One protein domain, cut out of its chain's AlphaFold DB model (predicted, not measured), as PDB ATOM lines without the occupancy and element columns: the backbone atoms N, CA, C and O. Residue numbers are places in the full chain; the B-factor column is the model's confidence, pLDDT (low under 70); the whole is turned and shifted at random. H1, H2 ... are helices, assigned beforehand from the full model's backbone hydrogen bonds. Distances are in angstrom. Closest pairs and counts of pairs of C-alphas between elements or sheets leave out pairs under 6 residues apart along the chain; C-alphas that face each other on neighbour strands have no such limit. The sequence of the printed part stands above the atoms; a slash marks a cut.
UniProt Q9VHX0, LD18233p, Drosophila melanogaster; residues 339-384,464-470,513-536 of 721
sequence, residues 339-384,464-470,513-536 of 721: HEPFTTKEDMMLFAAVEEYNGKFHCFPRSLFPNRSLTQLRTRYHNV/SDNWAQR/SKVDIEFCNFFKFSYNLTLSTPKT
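AT A GLANCE: This is residues 339 to 384, 464 to 470 and 513 to 536 of the 721 residues of the protein "LD18233p" of Drosophila melanogaster (UniProt Q9VHX0). Two lobes make an elongated model: one is a loose cluster of H1 with H2 crosswise near it and the short H3 at its side, and the other is the lone helix H4 with a tail, residues 527 to 536, that folds back and away from it. A long loop, residues 357 to 373, joins H1 to H2. The printed part has 77 residues with four named helices, in the order H1, H2, H3, H4, and no named strand; its class is all helix. The whole is loose, with a radius of gyration of the C-alphas of 14.5 A and spans of 45 by 26 by 20 A.

IN THESE COORDINATES: Find C-alpha 344 at (-9.572, 36.212, -29.014); from there H1, residues 344 to 356, runs 18.4 A. H2 is residues 374 to 384, 15.0 A long, and H3 is residues 467 to 470. Look for H4 at residues 514 to 526; it runs 17.9 A and ends at C-alpha 526 at (0.777, 41.121, -11.022).

HOW THE PARTS SIT: Start at H1: it touches H3 with residues 348 to 352 alone, and the closest C-alphas, of Met 348 and Trp 467, are 5.5 A apart. H1 and H2 are close but not clearly touching, their closest C-alphas, of Leu 350 and Leu 377, being 7.3 A apart; their lines are about perpendicular at 81 degrees. H4 is apart from H1, H2 and H3, and H2 is apart from H3. Every O i to N i+4 pair is within hydrogen-bond range in H1, H2 and H4; H3 is too short for such a pair.

THE WHOLE: The C-alphas farthest apart are those of Asn 358 and Thr 536, at 46.1 A. Residues 385 to 463 are not printed, with 11.5 A between C-alphas 384 and 464; residues 471 to 512 are not printed either, with 22.4 A between C-alphas 470 and 513. The link from H1 to H2 is long, at 17 residues. The mean pLDDT of the printed part is 78.0, and residues 513 to 536 are under 70.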
ATOM      1  N   HIS A 339      -8.363  47.048 -18.361       85.26
ATOM      2  CA  HIS A 339      -9.506  47.641 -19.057       85.26
ATOM      3  C   HIS A 339      -9.409  47.520 -20.585       85.26
ATOM      4  O   HIS A 339     -10.281  48.021 -21.293       85.26
ATOM      5  N   GLU A 340      -8.384  46.832 -21.096       86.33
ATOM      6  CA  GLU A 340      -8.215  46.610 -22.533       86.33
ATOM      7  C   GLU A 340      -9.340  45.738 -23.113       86.33
ATOM      8  O   GLU A 340      -9.952  44.941 -22.386       86.33
ATOM      9  N   PRO A 341      -9.628  45.825 -24.425       87.80
ATOM     10  CA  PRO A 341     -10.563  44.919 -25.081       87.80
ATOM     11  C   PRO A 341     -10.201  43.448 -24.841       87.80
ATOM     12  O   PRO A 341      -9.029  43.093 -24.736       87.80
ATOM     13  N   PHE A 342     -11.214  42.585 -24.742       89.23
ATOM     14  CA  PHE A 342     -10.995  41.140 -24.653       89.23
ATOM     15  C   PHE A 342     -10.341  40.623 -25.931       89.23
ATOM     16  O   PHE A 342     -10.828  40.889 -27.033       89.23
ATOM     17  N   THR A 343      -9.244  39.890 -25.765       87.10
ATOM     18  CA  THR A 343      -8.553  39.225 -26.872       87.10
ATOM     19  C   THR A 343      -9.299  37.963 -27.300       87.10
ATOM     20  O   THR A 343     -10.069  37.382 -26.534       87.10
ATOM     21  N   THR A 344      -9.046  37.498 -28.524       85.67
ATOM     22  CA  THR A 344      -9.572  36.212 -29.014       85.67
ATOM     23  C   THR A 344      -9.097  35.041 -28.151       85.67
ATOM     24  O   THR A 344      -9.904  34.187 -27.804       85.67
ATOM     25  N   LYS A 345      -7.830  35.063 -27.706       85.07
ATOM     26  CA  LYS A 345      -7.256  34.113 -26.734       85.07
ATOM     27  C   LYS A 345      -8.068  34.067 -25.434       85.07
ATOM     28  O   LYS A 345      -8.437  32.989 -24.981       85.07
ATOM     29  N   GLU A 346      -8.377  35.228 -24.852       90.22
ATOM     30  CA  GLU A 346      -9.195  35.307 -23.633       90.22
ATOM     31  C   GLU A 346     -10.617  34.783 -23.859       90.22
ATOM     32  O   GLU A 346     -11.148  34.106 -22.985       90.22
ATOM     33  N   ASP A 347     -11.230  35.064 -25.013       91.42
ATOM     34  CA  ASP A 347     -12.565  34.548 -25.339       91.42
ATOM     35  C   ASP A 347     -12.577  33.013 -25.423       91.42
ATOM     36  O   ASP A 347     -13.502  32.378 -24.921       91.42
ATOM     37  N   MET A 348     -11.542  32.411 -26.012       88.78
ATOM     38  CA  MET A 348     -11.402  30.953 -26.115       88.78
ATOM     39  C   MET A 348     -11.177  30.311 -24.749       88.78
ATOM     40  O   MET A 348     -11.862  29.354 -24.399       88.78
ATOM     41  N   MET A 349     -10.279  30.888 -23.942       90.00
ATOM     42  CA  MET A 349     -10.084  30.471 -22.551       90.00
ATOM     43  C   MET A 349     -11.372  30.603 -21.735       90.00
ATOM     44  O   MET A 349     -11.632  29.797 -20.845       90.00
ATOM     45  N   LEU A 350     -12.189  31.620 -22.023       92.79
ATOM     46  CA  LEU A 350     -13.440  31.857 -21.314       92.79
ATOM     47  C   LEU A 350     -14.500  30.814 -21.677       92.79
ATOM     48  O   LEU A 350     -15.202  30.361 -20.778       92.79
ATOM     49  N   PHE A 351     -14.597  30.400 -22.944       92.47
ATOM     50  CA  PHE A 351     -15.438  29.263 -23.332       92.47
ATOM     51  C   PHE A 351     -14.984  27.970 -22.646       92.47
ATOM     52  O   PHE A 351     -15.799  27.345 -21.970       92.47
ATOM     53  N   ALA A 352     -13.687  27.651 -22.719       89.14
ATOM     54  CA  ALA A 352     -13.111  26.467 -22.080       89.14
ATOM     55  C   ALA A 352     -13.425  26.412 -20.574       89.14
ATOM     56  O   ALA A 352     -13.923  25.412 -20.069       89.14
ATOM     57  N   ALA A 353     -13.214  27.523 -19.860       90.44
ATOM     58  CA  ALA A 353     -13.490  27.599 -18.428       90.44
ATOM     59  C   ALA A 353     -14.993  27.517 -18.107       90.44
ATOM     60  O   ALA A 353     -15.390  26.941 -17.093       90.44
ATOM     61  N   VAL A 354     -15.868  28.098 -18.933       92.14
ATOM     62  CA  VAL A 354     -17.315  27.967 -18.714       92.14
ATOM     63  C   VAL A 354     -17.761  26.515 -18.862       92.14
ATOM     64  O   VAL A 354     -18.583  26.074 -18.058       92.14
ATOM     65  N   GLU A 355     -17.215  25.788 -19.833       88.66
ATOM     66  CA  GLU A 355     -17.500  24.368 -20.032       88.66
ATOM     67  C   GLU A 355     -16.958  23.518 -18.875       88.66
ATOM     68  O   GLU A 355     -17.719  22.795 -18.236       88.66
ATOM     69  N   GLU A 356     -15.687  23.699 -18.504       86.56
ATOM     70  CA  GLU A 356     -15.024  22.940 -17.432       86.56
ATOM     71  C   GLU A 356     -15.709  23.118 -16.064       86.56
ATOM     72  O   GLU A 356     -15.901  22.161 -15.315       86.56
ATOM     73  N   TYR A 357     -16.124  24.345 -15.731       88.15
ATOM     74  CA  TYR A 357     -16.726  24.662 -14.431       88.15
ATOM     75  C   TYR A 357     -18.257  24.806 -14.488       88.15
ATOM     76  O   TYR A 357     -18.850  25.366 -13.559       88.15
ATOM     77  N   ASN A 358     -18.925  24.328 -15.545       85.39
ATOM     78  CA  ASN A 358     -20.389  24.362 -15.697       85.39
ATOM     79  C   ASN A 358     -21.008  25.762 -15.472       85.39
ATOM     80  O   ASN A 358     -21.993  25.928 -14.747       85.39
ATOM     81  N   GLY A 359     -20.377  26.813 -16.003       85.99
ATOM     82  CA  GLY A 359     -20.820  28.206 -15.848       85.99
ATOM     83  C   GLY A 359     -20.676  28.787 -14.435       85.99
ATOM     84  O   GLY A 359     -21.091  29.924 -14.181       85.99
ATOM     85  N   LYS A 360     -20.058  28.064 -13.494       86.35
ATOM     86  CA  LYS A 360     -19.801  28.546 -12.132       86.35
ATOM     87  C   LYS A 360     -18.551  29.421 -12.098       86.35
ATOM     88  O   LYS A 360     -17.517  29.034 -11.570       86.35
ATOM     89  N   PHE A 361     -18.675  30.660 -12.572       88.04
ATOM     90  CA  PHE A 361     -17.598  31.665 -12.593       88.04
ATOM     91  C   PHE A 361     -16.787  31.753 -11.287       88.04
ATOM     92  O   PHE A 361     -15.572  31.883 -11.319       88.04
ATOM     93  N   HIS A 362     -17.422  31.654 -10.113       84.54
ATOM     94  CA  HIS A 362     -16.705  31.743  -8.833       84.54
ATOM     95  C   HIS A 362     -15.684  30.612  -8.618       84.54
ATOM     96  O   HIS A 362     -14.754  30.811  -7.837       84.54
ATOM     97  N   CYS A 363     -15.833  29.485  -9.320       83.31
ATOM     98  CA  CYS A 363     -14.910  28.353  -9.309       83.31
ATOM     99  C   CYS A 363     -13.691  28.557 -10.217       83.31
ATOM    100  O   CYS A 363     -12.731  27.808 -10.084       83.31
ATOM    101  N   PHE A 364     -13.687  29.574 -11.088       85.41
ATOM    102  CA  PHE A 364     -12.569  29.806 -12.000       85.41
ATOM    103  C   PHE A 364     -11.290  30.124 -11.207       85.41
ATOM    104  O   PHE A 364     -11.297  31.036 -10.360       85.41
ATOM    105  N   PRO A 365     -10.175  29.426 -11.484       80.81
ATOM    106  CA  PRO A 365      -8.875  29.778 -10.936       80.81
ATOM    107  C   PRO A 365      -8.465  31.201 -11.338       80.81
ATOM    108  O   PRO A 365      -8.548  31.584 -12.504       80.81
ATOM    109  N   ARG A 366      -7.960  31.991 -10.376       78.30
ATOM    110  CA  ARG A 366      -7.442  33.351 -10.647       78.30
ATOM    111  C   ARG A 366      -6.245  33.350 -11.609       78.30
ATOM    112  O   ARG A 366      -5.997  34.361 -12.250       78.30
ATOM    113  N   SER A 367      -5.532  32.228 -11.722       80.82
ATOM    114  CA  SER A 367      -4.402  32.052 -12.641       80.82
ATOM    115  C   SER A 367      -4.802  32.045 -14.117       80.82
ATOM    116  O   SER A 367      -3.970  32.398 -14.944       80.82
ATOM    117  N   LEU A 368      -6.049  31.685 -14.457       82.35
ATOM    118  CA  LEU A 368      -6.514  31.671 -15.852       82.35
ATOM    119  C   LEU A 368      -6.639  33.086 -16.427       82.35
ATOM    120  O   LEU A 368      -6.332  33.317 -17.592       82.35
ATOM    121  N   PHE A 369      -7.065  34.041 -15.598       88.71
ATOM    122  CA  PHE A 369      -7.268  35.432 -15.994       88.71
ATOM    123  C   PHE A 369      -6.657  36.378 -14.953       88.71
ATOM    124  O   PHE A 369      -7.395  37.032 -14.211       88.71
ATOM    125  N   PRO A 370      -5.317  36.482 -14.883       81.97
ATOM    126  CA  PRO A 370      -4.635  37.231 -13.825       81.97
ATOM    127  C   PRO A 370      -5.031  38.713 -13.797       81.97
ATOM    128  O   PRO A 370      -5.078  39.317 -12.726       81.97
ATOM    129  N   ASN A 371      -5.378  39.271 -14.962       85.97
ATOM    130  CA  ASN A 371      -5.649  40.697 -15.129       85.97
ATOM    131  C   ASN A 371      -7.135  41.013 -15.353       85.97
ATOM    132  O   ASN A 371      -7.469  42.146 -15.693       85.97
ATOM    133  N   ARG A 372      -8.043  40.038 -15.226       90.16
ATOM    134  CA  ARG A 372      -9.488  40.274 -15.384       90.16
ATOM    135  C   ARG A 372     -10.217  39.989 -14.087       90.16
ATOM    136  O   ARG A 372      -9.971  38.988 -13.420       90.16
ATOM    137  N   SER A 373     -11.177  40.843 -13.749       88.68
ATOM    138  CA  SER A 373     -12.066  40.580 -12.623       88.68
ATOM    139  C   SER A 373     -13.145  39.568 -13.007       88.68
ATOM    140  O   SER A 373     -13.597  39.497 -14.152       88.68
ATOM    141  N   LEU A 374     -13.617  38.794 -12.029       88.28
ATOM    142  CA  LEU A 374     -14.662  37.797 -12.266       88.28
ATOM    143  C   LEU A 374     -15.952  38.418 -12.825       88.28
ATOM    144  O   LEU A 374     -16.656  37.810 -13.633       88.28
ATOM    145  N   THR A 375     -16.240  39.653 -12.416       88.57
ATOM    146  CA  THR A 375     -17.353  40.442 -12.938       88.57
ATOM    147  C   THR A 375     -17.174  40.720 -14.428       88.57
ATOM    148  O   THR A 375     -18.113  40.491 -15.187       88.57
ATOM    149  N   GLN A 376     -15.976  41.125 -14.873       91.48
ATOM    150  CA  GLN A 376     -15.686  41.335 -16.296       91.48
ATOM    151  C   GLN A 376     -15.895  40.050 -17.109       91.48
ATOM    152  O   GLN A 376     -16.545  40.103 -18.150       91.48
ATOM    153  N   LEU A 377     -15.418  38.900 -16.615       93.33
ATOM    154  CA  LEU A 377     -15.580  37.601 -17.288       93.33
ATOM    155  C   LEU A 377     -17.056  37.213 -17.441       93.33
ATOM    156  O   LEU A 377     -17.515  36.893 -18.537       93.33
ATOM    157  N   ARG A 378     -17.828  37.317 -16.354       92.41
ATOM    158  CA  ARG A 378     -19.270  37.038 -16.357       92.41
ATOM    159  C   ARG A 378     -20.015  37.948 -17.332       92.41
ATOM    160  O   ARG A 378     -20.855  37.480 -18.101       92.41
ATOM    161  N   THR A 379     -19.719  39.247 -17.304       90.83
ATOM    162  CA  THR A 379     -20.321  40.233 -18.207       90.83
ATOM    163  C   THR A 379     -19.949  39.947 -19.661       90.83
ATOM    164  O   THR A 379     -20.838  39.955 -20.511       90.83
ATOM    165  N   ARG A 380     -18.675  39.649 -19.952       92.55
ATOM    166  CA  ARG A 380     -18.200  39.287 -21.295       92.55
ATOM    167  C   ARG A 380     -18.933  38.061 -21.826       92.55
ATOM    168  O   ARG A 380     -19.454  38.106 -22.939       92.55
ATOM    169  N   TYR A 381     -19.033  37.007 -21.021       92.78
ATOM    170  CA  TYR A 381     -19.694  35.779 -21.434       92.78
ATOM    171  C   TYR A 381     -21.190  35.990 -21.699       92.78
ATOM    172  O   TYR A 381     -21.653  35.789 -22.819       92.78
ATOM    173  N   HIS A 382     -21.954  36.462 -20.707       90.34
ATOM    174  CA  HIS A 382     -23.417  36.514 -20.821       90.34
ATOM    175  C   HIS A 382     -23.949  37.606 -21.747       90.34
ATOM    176  O   HIS A 382     -25.032  37.422 -22.298       90.34
ATOM    177  N   ASN A 383     -23.248  38.735 -21.895       88.37
ATOM    178  CA  ASN A 383     -23.727  39.841 -22.732       88.37
ATOM    179  C   ASN A 383     -23.146  39.821 -24.146       88.37
ATOM    180  O   ASN A 383     -23.729  40.448 -25.027       88.37
ATOM    181  N   VAL A 384     -22.005  39.158 -24.363       86.92
ATOM    182  CA  VAL A 384     -21.340  39.130 -25.673       86.92
ATOM    183  C   VAL A 384     -21.254  37.706 -26.199       86.92
ATOM    184  O   VAL A 384     -21.925  37.400 -27.178       86.92
ATOM    185  N   SER A 464     -19.329  29.372 -29.597       79.85
ATOM    186  CA  SER A 464     -19.517  28.220 -28.694       79.85
ATOM    187  C   SER A 464     -19.234  26.856 -29.334       79.85
ATOM    188  O   SER A 464     -18.974  25.914 -28.598       79.85
ATOM    189  N   ASP A 465     -19.263  26.750 -30.663       81.57
ATOM    190  CA  ASP A 465     -19.101  25.478 -31.381       81.57
ATOM    191  C   ASP A 465     -17.677  25.320 -31.959       81.57
ATOM    192  O   ASP A 465     -17.171  24.216 -32.112       81.57
ATOM    193  N   ASN A 466     -17.003  26.436 -32.254       84.18
ATOM    194  CA  ASN A 466     -15.704  26.522 -32.933       84.18
ATOM    195  C   ASN A 466     -14.553  26.856 -31.967       84.18
ATOM    196  O   ASN A 466     -13.392  26.867 -32.363       84.18
ATOM    197  N   TRP A 467     -14.824  27.184 -30.698       84.09
ATOM    198  CA  TRP A 467     -13.752  27.601 -29.784       84.09
ATOM    199  C   TRP A 467     -12.697  26.508 -29.570       84.09
ATOM    200  O   TRP A 467     -11.521  26.846 -29.472       84.09
ATOM    201  N   ALA A 468     -13.098  25.232 -29.547       83.52
ATOM    202  CA  ALA A 468     -12.187  24.106 -29.363       83.52
ATOM    203  C   ALA A 468     -11.251  23.933 -30.570       83.52
ATOM    204  O   ALA A 468     -10.036  23.864 -30.397       83.52
ATOM    205  N   GLN A 469     -11.796  23.975 -31.792       84.58
ATOM    206  CA  GLN A 469     -11.000  23.944 -33.024       84.58
ATOM    207  C   GLN A 469     -10.045  25.143 -33.088       84.58
ATOM    208  O   GLN A 469      -8.856  24.984 -33.341       84.58
ATOM    209  N   ARG A 470     -10.535  26.347 -32.780       82.52
ATOM    210  CA  ARG A 470      -9.701  27.558 -32.752       82.52
ATOM    211  C   ARG A 470      -8.604  27.484 -31.703       82.52
ATOM    212  O   ARG A 470      -7.544  28.069 -31.899       82.52
ATOM    213  N   SER A 513       9.906  40.278 -28.521       60.70
ATOM    214  CA  SER A 513       9.085  39.152 -28.964       60.70
ATOM    215  C   SER A 513       7.755  39.131 -28.193       60.70
ATOM    216  O   SER A 513       7.633  39.697 -27.102       60.70
ATOM    217  N   LYS A 514       6.729  38.458 -28.728       57.28
ATOM    218  CA  LYS A 514       5.411  38.336 -28.075       57.28
ATOM    219  C   LYS A 514       5.508  37.743 -26.662       57.28
ATOM    220  O   LYS A 514       4.783  38.184 -25.772       57.28
ATOM    221  N   VAL A 515       6.431  36.799 -26.449       57.39
ATOM    222  CA  VAL A 515       6.706  36.193 -25.134       57.39
ATOM    223  C   VAL A 515       7.216  37.245 -24.152       57.39
ATOM    224  O   VAL A 515       6.746  37.298 -23.017       57.39
ATOM    225  N   ASP A 516       8.100  38.138 -24.599       58.15
ATOM    226  CA  ASP A 516       8.619  39.214 -23.754       58.15
ATOM    227  C   ASP A 516       7.518  40.214 -23.377       58.15
ATOM    228  O   ASP A 516       7.477  40.687 -22.244       58.15
ATOM    229  N   ILE A 517       6.579  40.500 -24.286       67.01
ATOM    230  CA  ILE A 517       5.420  41.361 -24.002       67.01
ATOM    231  C   ILE A 517       4.478  40.696 -22.991       67.01
ATOM    232  O   ILE A 517       4.036  41.359 -22.053       67.01
ATOM    233  N   GLU A 518       4.167  39.404 -23.150       61.49
ATOM    234  CA  GLU A 518       3.351  38.659 -22.180       61.49
ATOM    235  C   GLU A 518       4.023  38.630 -20.800       61.49
ATOM    236  O   GLU A 518       3.363  38.888 -19.792       61.49
ATOM    237  N   PHE A 519       5.340  38.417 -20.751       64.16
ATOM    238  CA  PHE A 519       6.127  38.431 -19.521       64.16
ATOM    239  C   PHE A 519       6.157  39.825 -18.877       64.16
ATOM    240  O   PHE A 519       5.851  39.971 -17.693       64.16
ATOM    241  N   CYS A 520       6.437  40.880 -19.647       64.08
ATOM    242  CA  CYS A 520       6.375  42.260 -19.167       64.08
ATOM    243  C   CYS A 520       4.979  42.614 -18.643       64.08
ATOM    244  O   CYS A 520       4.865  43.205 -17.572       64.08
ATOM    245  N   ASN A 521       3.914  42.223 -19.348       68.68
ATOM    246  CA  ASN A 521       2.540  42.439 -18.897       68.68
ATOM    247  C   ASN A 521       2.240  41.665 -17.612       68.68
ATOM    248  O   ASN A 521       1.637  42.231 -16.703       68.68
ATOM    249  N   PHE A 522       2.689  40.413 -17.499       66.34
ATOM    250  CA  PHE A 522       2.562  39.642 -16.268       66.34
ATOM    251  C   PHE A 522       3.161  40.415 -15.094       66.34
ATOM    252  O   PHE A 522       2.439  40.688 -14.141       66.34
ATOM    253  N   PHE A 523       4.419  40.860 -15.171       58.65
ATOM    254  CA  PHE A 523       5.058  41.608 -14.077       58.65
ATOM    255  C   PHE A 523       4.437  42.986 -13.831       58.65
ATOM    256  O   PHE A 523       4.259  43.382 -12.677       58.65
ATOM    257  N   LYS A 524       4.054  43.694 -14.897       68.47
ATOM    258  CA  LYS A 524       3.373  44.988 -14.811       68.47
ATOM    259  C   LYS A 524       2.066  44.882 -14.026       68.47
ATOM    260  O   LYS A 524       1.841  45.696 -13.143       68.47
ATOM    261  N   PHE A 525       1.219  43.893 -14.312       66.14
ATOM    262  CA  PHE A 525      -0.102  43.787 -13.681       66.14
ATOM    263  C   PHE A 525      -0.100  42.988 -12.371       66.14
ATOM    264  O   PHE A 525      -0.842  43.336 -11.455       66.14
ATOM    265  N   SER A 526       0.731  41.948 -12.242       63.36
ATOM    266  CA  SER A 526       0.777  41.121 -11.022       63.36
ATOM    267  C   SER A 526       1.502  41.797  -9.860       63.36
ATOM    268  O   SER A 526       1.097  41.620  -8.714       63.36
ATOM    269  N   TYR A 527       2.532  42.600 -10.146       58.86
ATOM    270  CA  TYR A 527       3.343  43.273  -9.126       58.86
ATOM    271  C   TYR A 527       3.235  44.803  -9.170       58.86
ATOM    272  O   TYR A 527       3.921  45.473  -8.405       58.86
ATOM    273  N   ASN A 528       2.394  45.361 -10.052       54.18
ATOM    274  CA  ASN A 528       2.279  46.808 -10.274       54.18
ATOM    275  C   ASN A 528       3.642  47.478 -10.562       54.18
ATOM    276  O   ASN A 528       3.905  48.602 -10.135       54.18
ATOM    277  N   LEU A 529       4.548  46.763 -11.244       54.62
ATOM    278  CA  LEU A 529       5.891  47.258 -11.542       54.62
ATOM    279  C   LEU A 529       5.835  48.269 -12.689       54.62
ATOM    280  O   LEU A 529       5.367  47.962 -13.791       54.62
ATOM    281  N   THR A 530       6.374  49.465 -12.457       54.35
ATOM    282  CA  THR A 530       6.578  50.497 -13.479       54.35
ATOM    283  C   THR A 530       7.744  50.111 -14.392       54.35
ATOM    284  O   THR A 530       8.833  50.676 -14.333       54.35
ATOM    285  N   LEU A 531       7.531  49.124 -15.266       52.17
ATOM    286  CA  LEU A 531       8.502  48.746 -16.294       52.17
ATOM    287  C   LEU A 531       8.619  49.879 -17.330       52.17
ATOM    288  O   LEU A 531       7.922  49.899 -18.344       52.17
ATOM    289  N   SER A 532       9.484  50.856 -17.054       47.46
ATOM    290  CA  SER A 532       9.945  51.824 -18.051       47.46
ATOM    291  C   SER A 532      10.845  51.095 -19.050       47.46
ATOM    292  O   SER A 532      11.650  50.278 -18.620       47.46
ATOM    293  N   THR A 533      10.658  51.365 -20.351       49.83
ATOM    294  CA  THR A 533      11.441  50.916 -21.531       49.83
ATOM    295  C   THR A 533      12.535  49.860 -21.276       49.83
ATOM    296  O   THR A 533      13.487  50.162 -20.553       49.83
ATOM    297  N   PRO A 534      12.490  48.678 -21.931       44.07
ATOM    298  CA  PRO A 534      13.455  47.597 -21.717       44.07
ATOM    299  C   PRO A 534      14.895  48.112 -21.861       44.07
ATOM    300  O   PRO A 534      15.330  48.490 -22.949       44.07
ATOM    301  N   LYS A 535      15.645  48.146 -20.754       43.76
ATOM    302  CA  LYS A 535      17.083  48.420 -20.785       43.76
ATOM    303  C   LYS A 535      17.780  47.174 -21.334       43.76
ATOM    304  O   LYS A 535      17.634  46.086 -20.784       43.76
ATOM    305  N   THR A 536      18.547  47.322 -22.411       41.87
ATOM    306  CA  THR A 536      19.473  46.286 -22.883       41.87
ATOM    307  C   THR A 536      20.559  46.076 -21.833       41.87
ATOM    308  O   THR A 536      21.382  46.965 -21.612       41.87
TER     309      THR A 536